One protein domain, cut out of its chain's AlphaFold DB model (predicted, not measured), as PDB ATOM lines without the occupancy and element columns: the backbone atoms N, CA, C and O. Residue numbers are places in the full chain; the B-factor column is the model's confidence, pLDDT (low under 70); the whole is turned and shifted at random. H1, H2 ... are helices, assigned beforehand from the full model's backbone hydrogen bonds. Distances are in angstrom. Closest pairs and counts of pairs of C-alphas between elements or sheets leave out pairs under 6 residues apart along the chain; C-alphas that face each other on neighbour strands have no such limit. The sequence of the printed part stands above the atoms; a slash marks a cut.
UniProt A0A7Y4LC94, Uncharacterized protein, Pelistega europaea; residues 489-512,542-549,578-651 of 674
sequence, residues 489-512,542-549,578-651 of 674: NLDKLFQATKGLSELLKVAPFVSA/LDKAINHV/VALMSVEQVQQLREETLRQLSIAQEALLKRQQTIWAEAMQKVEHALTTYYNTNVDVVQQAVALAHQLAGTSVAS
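AT A GLANCE: This is residues 489 to 512, 542 to 549 and 578 to 651 of the 674 residues of an uncharacterized protein of Pelistega europaea (UniProt A0A7Y4LC94). Four helices, H1, H3, H4 and H5, stand side by side as an up-and-down bundle, each running against the one before it, with H1 and H4 diagonally opposite, as are H3 and H5. A short fifth helix, H2, packs on H1 beside the bundle. The 106 printed residues, with five named helices in the order H1 to H5 and no named strand, are all helix in class. The whole is compact, with a radius of gyration of the C-alphas of 13.4 A, yet elongated, spanning 44 by 26 by 17 A.

IN THESE COORDINATES: Find C-alpha 490 at (377.522, 275.766, 333.781); from there H1 runs 25.0 A to residue 506. H2 is residues 542 to 549, 11.0 A. Look next at C-alpha 583, (363.500, 254.959, 308.635), where H3 begins; it runs 33.1 A to residue 605. H4, residues 609 to 626, covers 25.6 A, and H5, residues 632 to 645, 19.7 A, ending at (380.086, 262.647, 330.616).

HOW THE PARTS SIT: Start at the hub, H1. It touches H3 at a shallow tilt of 4 degrees, opposite ways; their closest C-alphas, Ser 501 and Leu 594, are 6.7 A apart. It touches H5, closest C-alphas Leu 500 and Ala 637 at 6.0 A, at a shallow tilt of 33 degrees, only just short of steep. H2 touches H1, closest C-alphas Ile 546 and Ala 496 at 6.3 A. H3 and H4 form a helical hairpin, closest C-alphas Ala 600 and Trp 612 at 4.8 A. H4 and H5 form another, with Met 616 and Ala 645 at 5.4 A. H1 and H4 are apart, as are H3 and H5. Every O i to N i+4 pair is within hydrogen-bond range in H2, H3, H4 and H5; in H1, 12 of 13.

THE WHOLE: The C-alphas farthest apart, Ala 512 and Ser 651, are 44.1 A apart. Residues 513 to 541 and 550 to 577 are not printed; the C-alpha gaps are 34.4 A and 27.6 A. Confidence is under 70 at 17 residues, among them 542 to 549.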
ATOM      1  N   ASN A 489     381.965 276.059 334.613       68.69
ATOM      2  CA  ASN A 489     381.154 277.025 333.874       68.69
ATOM      3  C   ASN A 489     379.887 276.342 333.328       68.69
ATOM      4  O   ASN A 489     379.904 275.779 332.230       68.69
ATOM      5  N   LEU A 490     378.797 276.409 334.097       74.88
ATOM      6  CA  LEU A 490     377.522 275.766 333.781       74.88
ATOM      7  C   LEU A 490     376.982 276.245 332.426       74.88
ATOM      8  O   LEU A 490     376.528 275.430 331.629       74.88
ATOM      9  N   ASP A 491     377.150 277.532 332.111       74.12
ATOM     10  CA  ASP A 491     376.836 278.114 330.805       74.12
ATOM     11  C   ASP A 491     377.635 277.481 329.661       74.12
ATOM     12  O   ASP A 491     377.066 277.159 328.622       74.12
ATOM     13  N   LYS A 492     378.944 277.239 329.836       75.56
ATOM     14  CA  LYS A 492     379.759 276.588 328.796       75.56
ATOM     15  C   LYS A 492     379.365 275.122 328.607       75.56
ATOM     16  O   LYS A 492     379.302 274.669 327.466       75.56
ATOM     17  N   LEU A 493     379.046 274.397 329.686       80.50
ATOM     18  CA  LEU A 493     378.487 273.042 329.582       80.50
ATOM     19  C   LEU A 493     377.132 273.060 328.860       80.50
ATOM     20  O   LEU A 493     376.906 272.263 327.953       80.50
ATOM     21  N   PHE A 494     376.253 274.010 329.186       84.38
ATOM     22  CA  PHE A 494     374.940 274.143 328.558       84.38
ATOM     23  C   PHE A 494     375.058 274.464 327.061       84.38
ATOM     24  O   PHE A 494     374.435 273.789 326.240       84.38
ATOM     25  N   GLN A 495     375.925 275.403 326.671       83.81
ATOM     26  CA  GLN A 495     376.195 275.698 325.260       83.81
ATOM     27  C   GLN A 495     376.835 274.501 324.529       83.81
ATOM     28  O   GLN A 495     376.482 274.238 323.382       83.81
ATOM     29  N   ALA A 496     377.687 273.707 325.187       84.19
ATOM     30  CA  ALA A 496     378.212 272.471 324.604       84.19
ATOM     31  C   ALA A 496     377.134 271.387 324.419       84.19
ATOM     32  O   ALA A 496     377.106 270.749 323.368       84.19
ATOM     33  N   THR A 497     376.188 271.217 325.356       87.81
ATOM     34  CA  THR A 497     375.036 270.313 325.140       87.81
ATOM     35  C   THR A 497     374.130 270.789 324.002       87.81
ATOM     36  O   THR A 497     373.587 269.964 323.272       87.81
ATOM     37  N   LYS A 498     373.988 272.106 323.794       87.38
ATOM     38  CA  LYS A 498     373.279 272.654 322.629       87.38
ATOM     39  C   LYS A 498     374.027 272.360 321.333       87.38
ATOM     40  O   LYS A 498     373.408 271.852 320.402       87.38
ATOM     41  N   GLY A 499     375.344 272.576 321.294       84.25
ATOM     42  CA  GLY A 499     376.190 272.187 320.163       84.25
ATOM     43  C   GLY A 499     376.054 270.700 319.820       84.25
ATOM     44  O   GLY A 499     375.824 270.355 318.664       84.25
ATOM     45  N   LEU A 500     376.074 269.826 320.835       86.31
ATOM     46  CA  LEU A 500     375.808 268.395 320.674       86.31
ATOM     47  C   LEU A 500     374.406 268.121 320.105       86.31
ATOM     48  O   LEU A 500     374.266 267.261 319.241       86.31
ATOM     49  N   SER A 501     373.382 268.869 320.530       87.94
ATOM     50  CA  SER A 501     372.017 268.711 320.010       87.94
ATOM     51  C   SER A 501     371.882 269.106 318.536       87.94
ATOM     52  O   SER A 501     371.153 268.444 317.804       87.94
ATOM     53  N   GLU A 502     372.610 270.126 318.067       86.44
ATOM     54  CA  GLU A 502     372.622 270.498 316.645       86.44
ATOM     55  C   GLU A 502     373.391 269.472 315.799       86.44
ATOM     56  O   GLU A 502     372.904 269.062 314.743       86.44
ATOM     57  N   LEU A 503     374.533 268.972 316.294       84.25
ATOM     58  CA  LEU A 503     375.260 267.865 315.657       84.25
ATOM     59  C   LEU A 503     374.364 266.620 315.518       84.25
ATOM     60  O   LEU A 503     374.290 266.033 314.442       84.25
ATOM     61  N   LEU A 504     373.625 266.250 316.570       85.38
ATOM     62  CA  LEU A 504     372.785 265.043 316.628       85.38
ATOM     63  C   LEU A 504     371.583 265.065 315.657       85.38
ATOM     64  O   LEU A 504     371.149 264.009 315.180       85.38
ATOM     65  N   LYS A 505     371.069 266.255 315.312       85.12
ATOM     66  CA  LYS A 505     370.025 266.434 314.280       85.12
ATOM     67  C   LYS A 505     370.529 266.097 312.875       85.12
ATOM     68  O   LYS A 505     369.768 265.562 312.073       85.12
ATOM     69  N   VAL A 506     371.794 266.410 312.581       80.50
ATOM     70  CA  VAL A 506     372.420 266.213 311.259       80.50
ATOM     71  C   VAL A 506     373.183 264.882 311.179       80.50
ATOM     72  O   VAL A 506     373.365 264.344 310.089       80.50
ATOM     73  N   ALA A 507     373.585 264.317 312.321       80.50
ATOM     74  CA  ALA A 507     374.386 263.100 312.420       80.50
ATOM     75  C   ALA A 507     373.762 261.911 311.650       80.50
ATOM     76  O   ALA A 507     372.607 261.552 311.923       80.50
ATOM     77  N   PRO A 508     374.498 261.288 310.705       76.44
ATOM     78  CA  PRO A 508     374.025 260.141 309.939       76.44
ATOM     79  C   PRO A 508     374.053 258.844 310.756       76.44
ATOM     80  O   PRO A 508     374.961 258.603 311.556       76.44
ATOM     81  N   PHE A 509     373.071 257.983 310.506       76.62
ATOM     82  CA  PHE A 509     372.960 256.657 311.110       76.62
ATOM     83  C   PHE A 509     373.702 255.585 310.305       76.62
ATOM     84  O   PHE A 509     373.976 255.752 309.116       76.62
ATOM     85  N   VAL A 510     374.001 254.457 310.948       73.06
ATOM     86  CA  VAL A 510     374.433 253.230 310.269       73.06
ATOM     87  C   VAL A 510     373.194 252.572 309.653       73.06
ATOM     88  O   VAL A 510     372.420 251.933 310.355       73.06
ATOM     89  N   SER A 511     372.945 252.746 308.354       58.75
ATOM     90  CA  SER A 511     371.786 252.140 307.671       58.75
ATOM     91  C   SER A 511     372.057 251.887 306.182       58.75
ATOM     92  O   SER A 511     372.926 252.512 305.577       58.75
ATOM     93  N   ALA A 512     371.348 250.917 305.596       46.66
ATOM     94  CA  ALA A 512     371.782 250.189 304.397       46.66
ATOM     95  C   ALA A 512     371.539 250.869 303.026       46.66
ATOM     96  O   ALA A 512     371.198 250.195 302.053       46.66
ATOM     97  N   LEU A 542     386.967 273.015 326.164       61.09
ATOM     98  CA  LEU A 542     385.552 273.286 325.921       61.09
ATOM     99  C   LEU A 542     385.401 274.466 324.957       61.09
ATOM    100  O   LEU A 542     384.632 274.409 323.999       61.09
ATOM    101  N   ASP A 543     386.257 275.475 325.134       64.75
ATOM    102  CA  ASP A 543     386.392 276.592 324.202       64.75
ATOM    103  C   ASP A 543     386.850 276.129 322.807       64.75
ATOM    104  O   ASP A 543     386.343 276.635 321.808       64.75
ATOM    105  N   LYS A 544     387.746 275.135 322.693       63.41
ATOM    106  CA  LYS A 544     388.170 274.580 321.388       63.41
ATOM    107  C   LYS A 544     387.040 273.816 320.692       63.41
ATOM    108  O   LYS A 544     386.886 273.967 319.482       63.41
ATOM    109  N   ALA A 545     386.250 273.043 321.439       58.97
ATOM    110  CA  ALA A 545     385.120 272.285 320.903       58.97
ATOM    111  C   ALA A 545     383.999 273.206 320.383       58.97
ATOM    112  O   ALA A 545     383.570 273.074 319.238       58.97
ATOM    113  N   ILE A 546     383.575 274.196 321.180       58.69
ATOM    114  CA  ILE A 546     382.496 275.128 320.801       58.69
ATOM    115  C   ILE A 546     382.897 275.961 319.567       58.69
ATOM    116  O   ILE A 546     382.143 276.022 318.596       58.69
ATOM    117  N   ASN A 547     384.133 276.484 319.529       62.00
ATOM    118  CA  ASN A 547     384.687 277.216 318.376       62.00
ATOM    119  C   ASN A 547     384.828 276.374 317.086       62.00
ATOM    120  O   ASN A 547     385.211 276.915 316.041       62.00
ATOM    121  N   HIS A 548     384.604 275.058 317.140       55.03
ATOM    122  CA  HIS A 548     384.565 274.188 315.966       55.03
ATOM    123  C   HIS A 548     383.127 274.013 315.449       55.03
ATOM    124  O   HIS A 548     382.900 274.122 314.246       55.03
ATOM    125  N   VAL A 549     382.149 273.862 316.353       56.84
ATOM    126  CA  VAL A 549     380.724 273.695 316.010       56.84
ATOM    127  C   VAL A 549     380.117 274.961 315.393       56.84
ATOM    128  O   VAL A 549     379.384 274.860 314.412       56.84
ATOM    129  N   VAL A 578     371.431 246.465 313.031       57.78
ATOM    130  CA  VAL A 578     371.386 247.914 312.766       57.78
ATOM    131  C   VAL A 578     371.249 248.204 311.259       57.78
ATOM    132  O   VAL A 578     370.627 249.186 310.865       57.78
ATOM    133  N   ALA A 579     371.729 247.300 310.396       59.22
ATOM    134  CA  ALA A 579     371.608 247.420 308.941       59.22
ATOM    135  C   ALA A 579     370.163 247.303 308.414       59.22
ATOM    136  O   ALA A 579     369.914 247.659 307.263       59.22
ATOM    137  N   LEU A 580     369.227 246.783 309.218       60.59
ATOM    138  CA  LEU A 580     367.839 246.506 308.823       60.59
ATOM    139  C   LEU A 580     366.807 247.377 309.559       60.59
ATOM    140  O   LEU A 580     365.607 247.130 309.437       60.59
ATOM    141  N   MET A 581     367.250 248.393 310.305       62.53
ATOM    142  CA  MET A 581     366.346 249.341 310.959       62.53
ATOM    143  C   MET A 581     365.565 250.157 309.921       62.53
ATOM    144  O   MET A 581     366.124 250.642 308.936       62.53
ATOM    145  N   SER A 582     364.260 250.319 310.138       79.69
ATOM    146  CA  SER A 582     363.424 251.155 309.275       79.69
ATOM    147  C   SER A 582     363.692 252.645 309.511       79.69
ATOM    148  O   SER A 582     364.122 253.047 310.592       79.69
ATOM    149  N   VAL A 583     363.380 253.488 308.520       75.50
ATOM    150  CA  VAL A 583     363.500 254.959 308.635       75.50
ATOM    151  C   VAL A 583     362.730 255.492 309.854       75.50
ATOM    152  O   VAL A 583     363.213 256.376 310.555       75.50
ATOM    153  N   GLU A 584     361.580 254.884 310.151       81.06
ATOM    154  CA  GLU A 584     360.757 255.145 311.338       81.06
ATOM    155  C   GLU A 584     361.509 254.823 312.646       81.06
ATOM    156  O   GLU A 584     361.608 255.668 313.530       81.06
ATOM    157  N   GLN A 585     362.116 253.635 312.758       81.56
ATOM    158  CA  GLN A 585     362.910 253.241 313.935       81.56
ATOM    159  C   GLN A 585     364.151 254.124 314.121       81.56
ATOM    160  O   GLN A 585     364.524 254.452 315.247       81.56
ATOM    161  N   VAL A 586     364.782 254.531 313.017       81.81
ATOM    162  CA  VAL A 586     365.917 255.461 313.006       81.81
ATOM    163  C   VAL A 586     365.497 256.852 313.501       81.81
ATOM    164  O   VAL A 586     366.210 257.462 314.301       81.81
ATOM    165  N   GLN A 587     364.325 257.348 313.094       81.31
ATOM    166  CA  GLN A 587     363.800 258.620 313.590       81.31
ATOM    167  C   GLN A 587     363.419 258.547 315.079       81.31
ATOM    168  O   GLN A 587     363.863 259.399 315.849       81.31
ATOM    169  N   GLN A 588     362.701 257.505 315.507       86.44
ATOM    170  CA  GLN A 588     362.351 257.287 316.918       86.44
ATOM    171  C   GLN A 588     363.599 257.227 317.819       86.44
ATOM    172  O   GLN A 588     363.604 257.767 318.925       86.44
ATOM    173  N   LEU A 589     364.699 256.645 317.331       88.19
ATOM    174  CA  LEU A 589     365.983 256.624 318.034       88.19
ATOM    175  C   LEU A 589     366.670 258.007 318.091       88.19
ATOM    176  O   LEU A 589     367.277 258.349 319.112       88.19
ATOM    177  N   ARG A 590     366.564 258.836 317.041       87.81
ATOM    178  CA  ARG A 590     367.023 260.240 317.098       87.81
ATOM    179  C   ARG A 590     366.226 261.034 318.136       87.81
ATOM    180  O   ARG A 590     366.799 261.828 318.878       87.81
ATOM    181  N   GLU A 591     364.919 260.817 318.202       89.69
ATOM    182  CA  GLU A 591     364.038 261.491 319.157       89.69
ATOM    183  C   GLU A 591     364.329 261.046 320.601       89.69
ATOM    184  O   GLU A 591     364.468 261.896 321.480       89.69
ATOM    185  N   GLU A 592     364.561 259.751 320.846       92.19
ATOM    186  CA  GLU A 592     364.998 259.237 322.153       92.19
ATOM    187  C   GLU A 592     366.359 259.806 322.587       92.19
ATOM    188  O   GLU A 592     366.523 260.211 323.738       92.19
ATOM    189  N   THR A 593     367.343 259.893 321.689       91.31
ATOM    190  CA  THR A 593     368.667 260.445 322.035       91.31
ATOM    191  C   THR A 593     368.635 261.953 322.288       91.31
ATOM    192  O   THR A 593     369.267 262.423 323.238       91.31
ATOM    193  N   LEU A 594     367.833 262.714 321.533       92.88
ATOM    194  CA  LEU A 594     367.543 264.121 321.835       92.88
ATOM    195  C   LEU A 594     366.800 264.274 323.176       92.88
ATOM    196  O   LEU A 594     367.097 265.192 323.941       92.88
ATOM    197  N   ARG A 595     365.887 263.353 323.509       93.69
ATOM    198  CA  ARG A 595     365.180 263.328 324.796       93.69
ATOM    199  C   ARG A 595     366.133 263.050 325.963       93.69
ATOM    200  O   ARG A 595     366.084 263.778 326.950       93.69
ATOM    201  N   GLN A 596     367.052 262.090 325.847       93.44
ATOM    202  CA  GLN A 596     368.105 261.880 326.855       93.44
ATOM    203  C   GLN A 596     368.997 263.124 327.008       93.44
ATOM    204  O   GLN A 596     369.308 263.520 328.128       93.44
ATOM    205  N   LEU A 597     369.332 263.813 325.913       92.88
ATOM    206  CA  LEU A 597     370.091 265.067 325.967       92.88
ATOM    207  C   LEU A 597     369.307 266.218 326.636       92.88
ATOM    208  O   LEU A 597     369.904 267.019 327.353       92.88
ATOM    209  N   SER A 598     367.979 266.278 326.487       91.38
ATOM    210  CA  SER A 598     367.138 267.222 327.246       91.38
ATOM    211  C   SER A 598     367.064 266.889 328.745       91.38
ATOM    212  O   SER A 598     367.130 267.799 329.567       91.38
ATOM    213  N   ILE A 599     367.052 265.602 329.120       93.00
ATOM    214  CA  ILE A 599     367.175 265.167 330.523       93.00
ATOM    215  C   ILE A 599     368.551 265.549 331.081       93.00
ATOM    216  O   ILE A 599     368.640 266.022 332.211       93.00
ATOM    217  N   ALA A 600     369.619 265.421 330.288       91.56
ATOM    218  CA  ALA A 600     370.945 265.899 330.668       91.56
ATOM    219  C   ALA A 600     370.955 267.427 330.880       91.56
ATOM    220  O   ALA A 600     371.495 267.896 331.876       91.56
ATOM    221  N   GLN A 601     370.305 268.214 330.014       91.56
ATOM    222  CA  GLN A 601     370.154 269.668 330.198       91.56
ATOM    223  C   GLN A 601     369.342 270.030 331.453       91.56
ATOM    224  O   GLN A 601     369.722 270.939 332.191       91.56
ATOM    225  N   GLU A 602     368.257 269.313 331.740       90.44
ATOM    226  CA  GLU A 602     367.460 269.516 332.954       90.44
ATOM    227  C   GLU A 602     368.259 269.153 334.218       90.44
ATOM    228  O   GLU A 602     368.285 269.918 335.186       90.44
ATOM    229  N   ALA A 603     368.981 268.030 334.192       87.50
ATOM    230  CA  ALA A 603     369.869 267.597 335.265       87.50
ATOM    231  C   ALA A 603     371.054 268.556 335.464       87.50
ATOM    232  O   ALA A 603     371.458 268.780 336.603       87.50
ATOM    233  N   LEU A 604     371.575 269.166 334.395       86.69
ATOM    234  CA  LEU A 604     372.604 270.207 334.444       86.69
ATOM    235  C   LEU A 604     372.092 271.441 335.205       86.69
ATOM    236  O   LEU A 604     372.730 271.881 336.159       86.69
ATOM    237  N   LEU A 605     370.905 271.943 334.846       84.81
ATOM    238  CA  LEU A 605     370.259 273.078 335.520       84.81
ATOM    239  C   LEU A 605     369.907 272.767 336.987       84.81
ATOM    240  O   LEU A 605     370.075 273.620 337.857       84.81
ATOM    241  N   LYS A 606     369.481 271.532 337.282       83.12
ATOM    242  CA  LYS A 606     369.215 271.035 338.647       83.12
ATOM    243  C   LYS A 606     370.477 270.585 339.406       83.12
ATOM    244  O   LYS A 606     370.370 270.146 340.549       83.12
ATOM    245  N   ARG A 607     371.659 270.663 338.781       79.56
ATOM    246  CA  ARG A 607     372.971 270.183 339.268       79.56
ATOM    247  C   ARG A 607     373.003 268.709 339.732       79.56
ATOM    248  O   ARG A 607     373.800 268.318 340.583       79.56
ATOM    249  N   GLN A 608     372.150 267.866 339.154       85.81
ATOM    250  CA  GLN A 608     371.957 266.457 339.512       85.81
ATOM    251  C   GLN A 608     373.001 265.548 338.839       85.81
ATOM    252  O   GLN A 608     372.711 264.891 337.840       85.81
ATOM    253  N   GLN A 609     374.210 265.474 339.413       86.25
ATOM    254  CA  GLN A 609     375.351 264.716 338.863       86.25
ATOM    255  C   GLN A 609     375.012 263.285 338.410       86.25
ATOM    256  O   GLN A 609     375.469 262.863 337.351       86.25
ATOM    257  N   THR A 610     374.231 262.533 339.191       87.44
ATOM    258  CA  THR A 610     373.885 261.137 338.868       87.44
ATOM    259  C   THR A 610     373.055 261.039 337.589       87.44
ATOM    260  O   THR A 610     373.362 260.233 336.717       87.44
ATOM    261  N   ILE A 611     372.038 261.898 337.452       89.62
ATOM    262  CA  ILE A 611     371.120 261.901 336.305       89.62
ATOM    263  C   ILE A 611     371.820 262.487 335.071       89.62
ATOM    264  O   ILE A 611     371.642 261.973 333.972       89.62
ATOM    265  N   TRP A 612     372.686 263.492 335.257       90.00
ATOM    266  CA  TRP A 612     373.590 263.989 334.215       90.00
ATOM    267  C   TRP A 612     374.467 262.870 333.642       90.00
ATOM    268  O   TRP A 612     374.459 262.646 332.434       90.00
ATOM    269  N   ALA A 613     375.186 262.142 334.504       90.44
ATOM    270  CA  ALA A 613     376.085 261.073 334.081       90.44
ATOM    271  C   ALA A 613     375.326 259.935 333.376       90.44
ATOM    272  O   ALA A 613     375.739 259.499 332.305       90.44
ATOM    273  N   GLU A 614     374.188 259.500 333.927       91.75
ATOM    274  CA  GLU A 614     373.362 258.441 333.338       91.75
ATOM    275  C   GLU A 614     372.773 258.847 331.972       91.75
ATOM    276  O   GLU A 614     372.777 258.053 331.029       91.75
ATOM    277  N   ALA A 615     372.291 260.086 331.834       92.44
ATOM    278  CA  ALA A 615     371.742 260.598 330.579       92.44
ATOM    279  C   ALA A 615     372.832 260.787 329.509       92.44
ATOM    280  O   ALA A 615     372.660 260.346 328.370       92.44
ATOM    281  N   MET A 616     373.983 261.362 329.872       91.50
ATOM    282  CA  MET A 616     375.118 261.516 328.956       91.50
ATOM    283  C   MET A 616     375.692 260.163 328.515       91.50
ATOM    284  O   MET A 616     375.973 259.990 327.330       91.50
ATOM    285  N   GLN A 617     375.776 259.175 329.413       92.31
ATOM    286  CA  GLN A 617     376.198 257.813 329.069       92.31
ATOM    287  C   GLN A 617     375.240 257.145 328.065       92.31
ATOM    288  O   GLN A 617     375.690 256.430 327.172       92.31
ATOM    289  N   LYS A 618     373.925 257.398 328.155       92.06
ATOM    290  CA  LYS A 618     372.944 256.910 327.165       92.06
ATOM    291  C   LYS A 618     373.115 257.581 325.800       92.06
ATOM    292  O   LYS A 618     373.032 256.894 324.784       92.06
ATOM    293  N   VAL A 619     373.400 258.887 325.767       92.31
ATOM    294  CA  VAL A 619     373.705 259.619 324.521       92.31
ATOM    295  C   VAL A 619     374.990 259.087 323.874       92.31
ATOM    296  O   VAL A 619     374.990 258.790 322.681       92.31
ATOM    297  N   GLU A 620     376.061 258.886 324.650       91.12
ATOM    298  CA  GLU A 620     377.327 258.311 324.169       91.12
ATOM    299  C   GLU A 620     377.154 256.870 323.661       91.12
ATOM    300  O   GLU A 620     377.620 256.529 322.570       91.12
ATOM    301  N   HIS A 621     376.434 256.022 324.405       91.25
ATOM    302  CA  HIS A 621     376.155 254.644 323.998       91.25
ATOM    303  C   HIS A 621     375.353 254.586 322.691       91.25
ATOM    304  O   HIS A 621     375.670 253.789 321.808       91.25
ATOM    305  N   ALA A 622     374.351 255.450 322.519       88.06
ATOM    306  CA  ALA A 622     373.575 255.485 321.286       88.06
ATOM    307  C   ALA A 622     374.397 256.001 320.091       88.06
ATOM    308  O   ALA A 622     374.370 255.385 319.023       88.06
ATOM    309  N   LEU A 623     375.185 257.070 320.280       87.88
ATOM    310  CA  LEU A 623     376.118 257.593 319.272       87.88
ATOM    311  C   LEU A 623     377.142 256.540 318.816       87.88
ATOM    312  O   LEU A 623     377.441 256.451 317.631       87.88
ATOM    313  N   THR A 624     377.653 255.719 319.733       88.75
ATOM    314  CA  THR A 624     378.646 254.675 319.417       88.75
ATOM    315  C   THR A 624     378.043 253.377 318.868       88.75
ATOM    316  O   THR A 624     378.757 252.619 318.214       88.75
ATOM    317  N   THR A 625     376.750 253.115 319.095       86.31
ATOM    318  CA  THR A 625     376.085 251.857 318.691       86.31
ATOM    319  C   THR A 625     375.308 251.970 317.376       86.31
ATOM    320  O   THR A 625     375.238 250.990 316.634       86.31
ATOM    321  N   TYR A 626     374.727 253.140 317.079       85.62
ATOM    322  CA  TYR A 626     373.775 253.306 315.968       85.62
ATOM    323  C   TYR A 626     374.135 254.415 314.964       85.62
ATOM    324  O   TYR A 626     373.649 254.389 313.831       85.62
ATOM    325  N   TYR A 627     374.968 255.391 315.341       85.31
ATOM    326  CA  TYR A 627     375.399 256.463 314.436       85.31
ATOM    327  C   TYR A 627     376.700 256.102 313.714       85.31
ATOM    328  O   TYR A 627     377.509 255.315 314.202       85.31
ATOM    329  N   ASN A 628     376.897 256.655 312.515       83.88
ATOM    330  CA  ASN A 628     378.022 256.289 311.662       83.88
ATOM    331  C   ASN A 628     379.322 256.972 312.121       83.88
ATOM    332  O   ASN A 628     379.679 258.053 311.653       83.88
ATOM    333  N   THR A 629     380.044 256.311 313.025       82.62
ATOM    334  CA  THR A 629     381.320 256.759 313.609       82.62
ATOM    335  C   THR A 629     382.471 256.906 312.606       82.62
ATOM    336  O   THR A 629     383.521 257.426 312.977       82.62
ATOM    337  N   ASN A 630     382.292 256.543 311.333       78.94
ATOM    338  CA  ASN A 630     383.253 256.842 310.265       78.94
ATOM    339  C   ASN A 630     383.117 258.266 309.695       78.94
ATOM    340  O   ASN A 630     383.907 258.651 308.836       78.94
ATOM    341  N   VAL A 631     382.123 259.042 310.139       79.38
ATOM    342  CA  VAL A 631     381.910 260.435 309.721       79.38
ATOM    343  C   VAL A 631     382.431 261.382 310.800       79.38
ATOM    344  O   VAL A 631     382.027 261.275 311.960       79.38
ATOM    345  N   ASP A 632     383.265 262.355 310.419       75.62
ATOM    346  CA  ASP A 632     383.918 263.310 311.335       75.62
ATOM    347  C   ASP A 632     382.938 263.986 312.309       75.62
ATOM    348  O   ASP A 632     383.231 264.141 313.491       75.62
ATOM    349  N   VAL A 633     381.738 264.331 311.830       76.00
ATOM    350  CA  VAL A 633     380.646 264.932 312.619       76.00
ATOM    351  C   VAL A 633     380.222 264.028 313.787       76.00
ATOM    352  O   VAL A 633     379.985 264.511 314.893       76.00
ATOM    353  N   VAL A 634     380.156 262.711 313.565       82.50
ATOM    354  CA  VAL A 634     379.799 261.724 314.597       82.50
ATOM    355  C   VAL A 634     380.976 261.484 315.538       82.50
ATOM    356  O   VAL A 634     380.767 261.399 316.744       82.50
ATOM    357  N   GLN A 635     382.216 261.454 315.036       82.75
ATOM    358  CA  GLN A 635     383.409 261.358 315.891       82.75
ATOM    359  C   GLN A 635     383.528 262.560 316.836       82.75
ATOM    360  O   GLN A 635     383.779 262.390 318.028       82.75
ATOM    361  N   GLN A 636     383.278 263.770 316.331       79.88
ATOM    362  CA  GLN A 636     383.230 264.996 317.129       79.88
ATOM    363  C   GLN A 636     382.091 264.956 318.157       79.88
ATOM    364  O   GLN A 636     382.312 265.309 319.314       79.88
ATOM    365  N   ALA A 637     380.900 264.475 317.776       83.50
ATOM    366  CA  ALA A 637     379.777 264.304 318.698       83.50
ATOM    367  C   ALA A 637     380.077 263.281 319.810       83.50
ATOM    368  O   ALA A 637     379.798 263.563 320.973       83.50
ATOM    369  N   VAL A 638     380.691 262.134 319.487       87.75
ATOM    370  CA  VAL A 638     381.129 261.118 320.465       87.75
ATOM    371  C   VAL A 638     382.191 261.685 321.404       87.75
ATOM    372  O   VAL A 638     382.047 261.567 322.617       87.75
ATOM    373  N   ALA A 639     383.227 262.344 320.874       84.69
ATOM    374  CA  ALA A 639     384.288 262.936 321.687       84.69
ATOM    375  C   ALA A 639     383.743 264.006 322.650       84.69
ATOM    376  O   ALA A 639     384.074 264.002 323.833       84.69
ATOM    377  N   LEU A 640     382.855 264.880 322.161       84.38
ATOM    378  CA  LEU A 640     382.192 265.910 322.961       84.38
ATOM    379  C   LEU A 640     381.269 265.276 324.021       84.38
ATOM    380  O   LEU A 640     381.327 265.673 325.183       84.38
ATOM    381  N   ALA A 641     380.473 264.261 323.663       88.12
ATOM    382  CA  ALA A 641     379.598 263.547 324.595       88.12
ATOM    383  C   ALA A 641     380.382 262.841 325.714       88.12
ATOM    384  O   ALA A 641     380.061 263.033 326.886       88.12
ATOM    385  N   HIS A 642     381.449 262.112 325.371       87.94
ATOM    386  CA  HIS A 642     382.337 261.447 326.328       87.94
ATOM    387  C   HIS A 642     383.016 262.455 327.267       87.94
ATOM    388  O   HIS A 642     383.078 262.266 328.483       87.94
ATOM    389  N   GLN A 643     383.486 263.583 326.725       82.25
ATOM    390  CA  GLN A 643     384.152 264.612 327.520       82.25
ATOM    391  C   GLN A 643     383.173 265.379 328.429       82.25
ATOM    392  O   GLN A 643     383.545 265.745 329.543       82.25
ATOM    393  N   LEU A 644     381.908 265.546 328.019       84.88
ATOM    394  CA  LEU A 644     380.819 266.025 328.881       84.88
ATOM    395  C   LEU A 644     380.441 265.004 329.967       84.88
ATOM    396  O   LEU A 644     380.303 265.392 331.129       84.88
ATOM    397  N   ALA A 645     380.334 263.713 329.640       84.62
ATOM    398  CA  ALA A 645     380.086 262.647 330.616       84.62
ATOM    399  C   ALA A 645     381.189 262.590 331.692       84.62
ATOM    400  O   ALA A 645     380.904 262.400 332.874       84.62
ATOM    401  N   GLY A 646     382.443 262.844 331.297       79.12
ATOM    402  CA  GLY A 646     383.586 262.988 332.198       79.12
ATOM    403  C   GLY A 646     383.609 264.272 333.042       79.12
ATOM    404  O   GLY A 646     384.387 264.347 333.996       79.12
ATOM    405  N   THR A 647     382.777 265.284 332.751       79.44
ATOM    406  CA  THR A 647     382.680 266.486 333.603       79.44
ATOM    407  C   THR A 647     381.728 266.302 334.779       79.44
ATOM    408  O   THR A 647     380.582 265.875 334.635       79.44
ATOM    409  N   SER A 648     382.201 266.689 335.966       73.31
ATOM    410  CA  SER A 648     381.371 266.787 337.167       73.31
ATOM    411  C   SER A 648     380.616 268.117 337.187       73.31
ATOM    412  O   SER A 648     381.215 269.177 337.338       73.31
ATOM    413  N   VAL A 649     379.292 268.045 337.075       72.25
ATOM    414  CA  VAL A 649     378.328 269.148 337.223       72.25
ATOM    415  C   VAL A 649     378.191 269.601 338.681       72.25
ATOM    416  O   VAL A 649     377.810 270.742 338.952       72.25
ATOM    417  N   ALA A 650     378.539 268.729 339.633       64.69
ATOM    418  CA  ALA A 650     378.614 269.043 341.056       64.69
ATOM    419  C   ALA A 650     379.789 269.992 341.380       64.69
ATOM    420  O   ALA A 650     380.774 269.590 342.000       64.69
ATOM    421  N   SER A 651     379.679 271.263 340.975       63.56
ATOM    422  CA  SER A 651     380.552 272.324 341.484       63.56
ATOM    423  C   SER A 651     380.373 272.436 342.999       63.56
ATOM    424  O   SER A 651     379.252 272.563 343.492       63.56
TER     425      SER A 651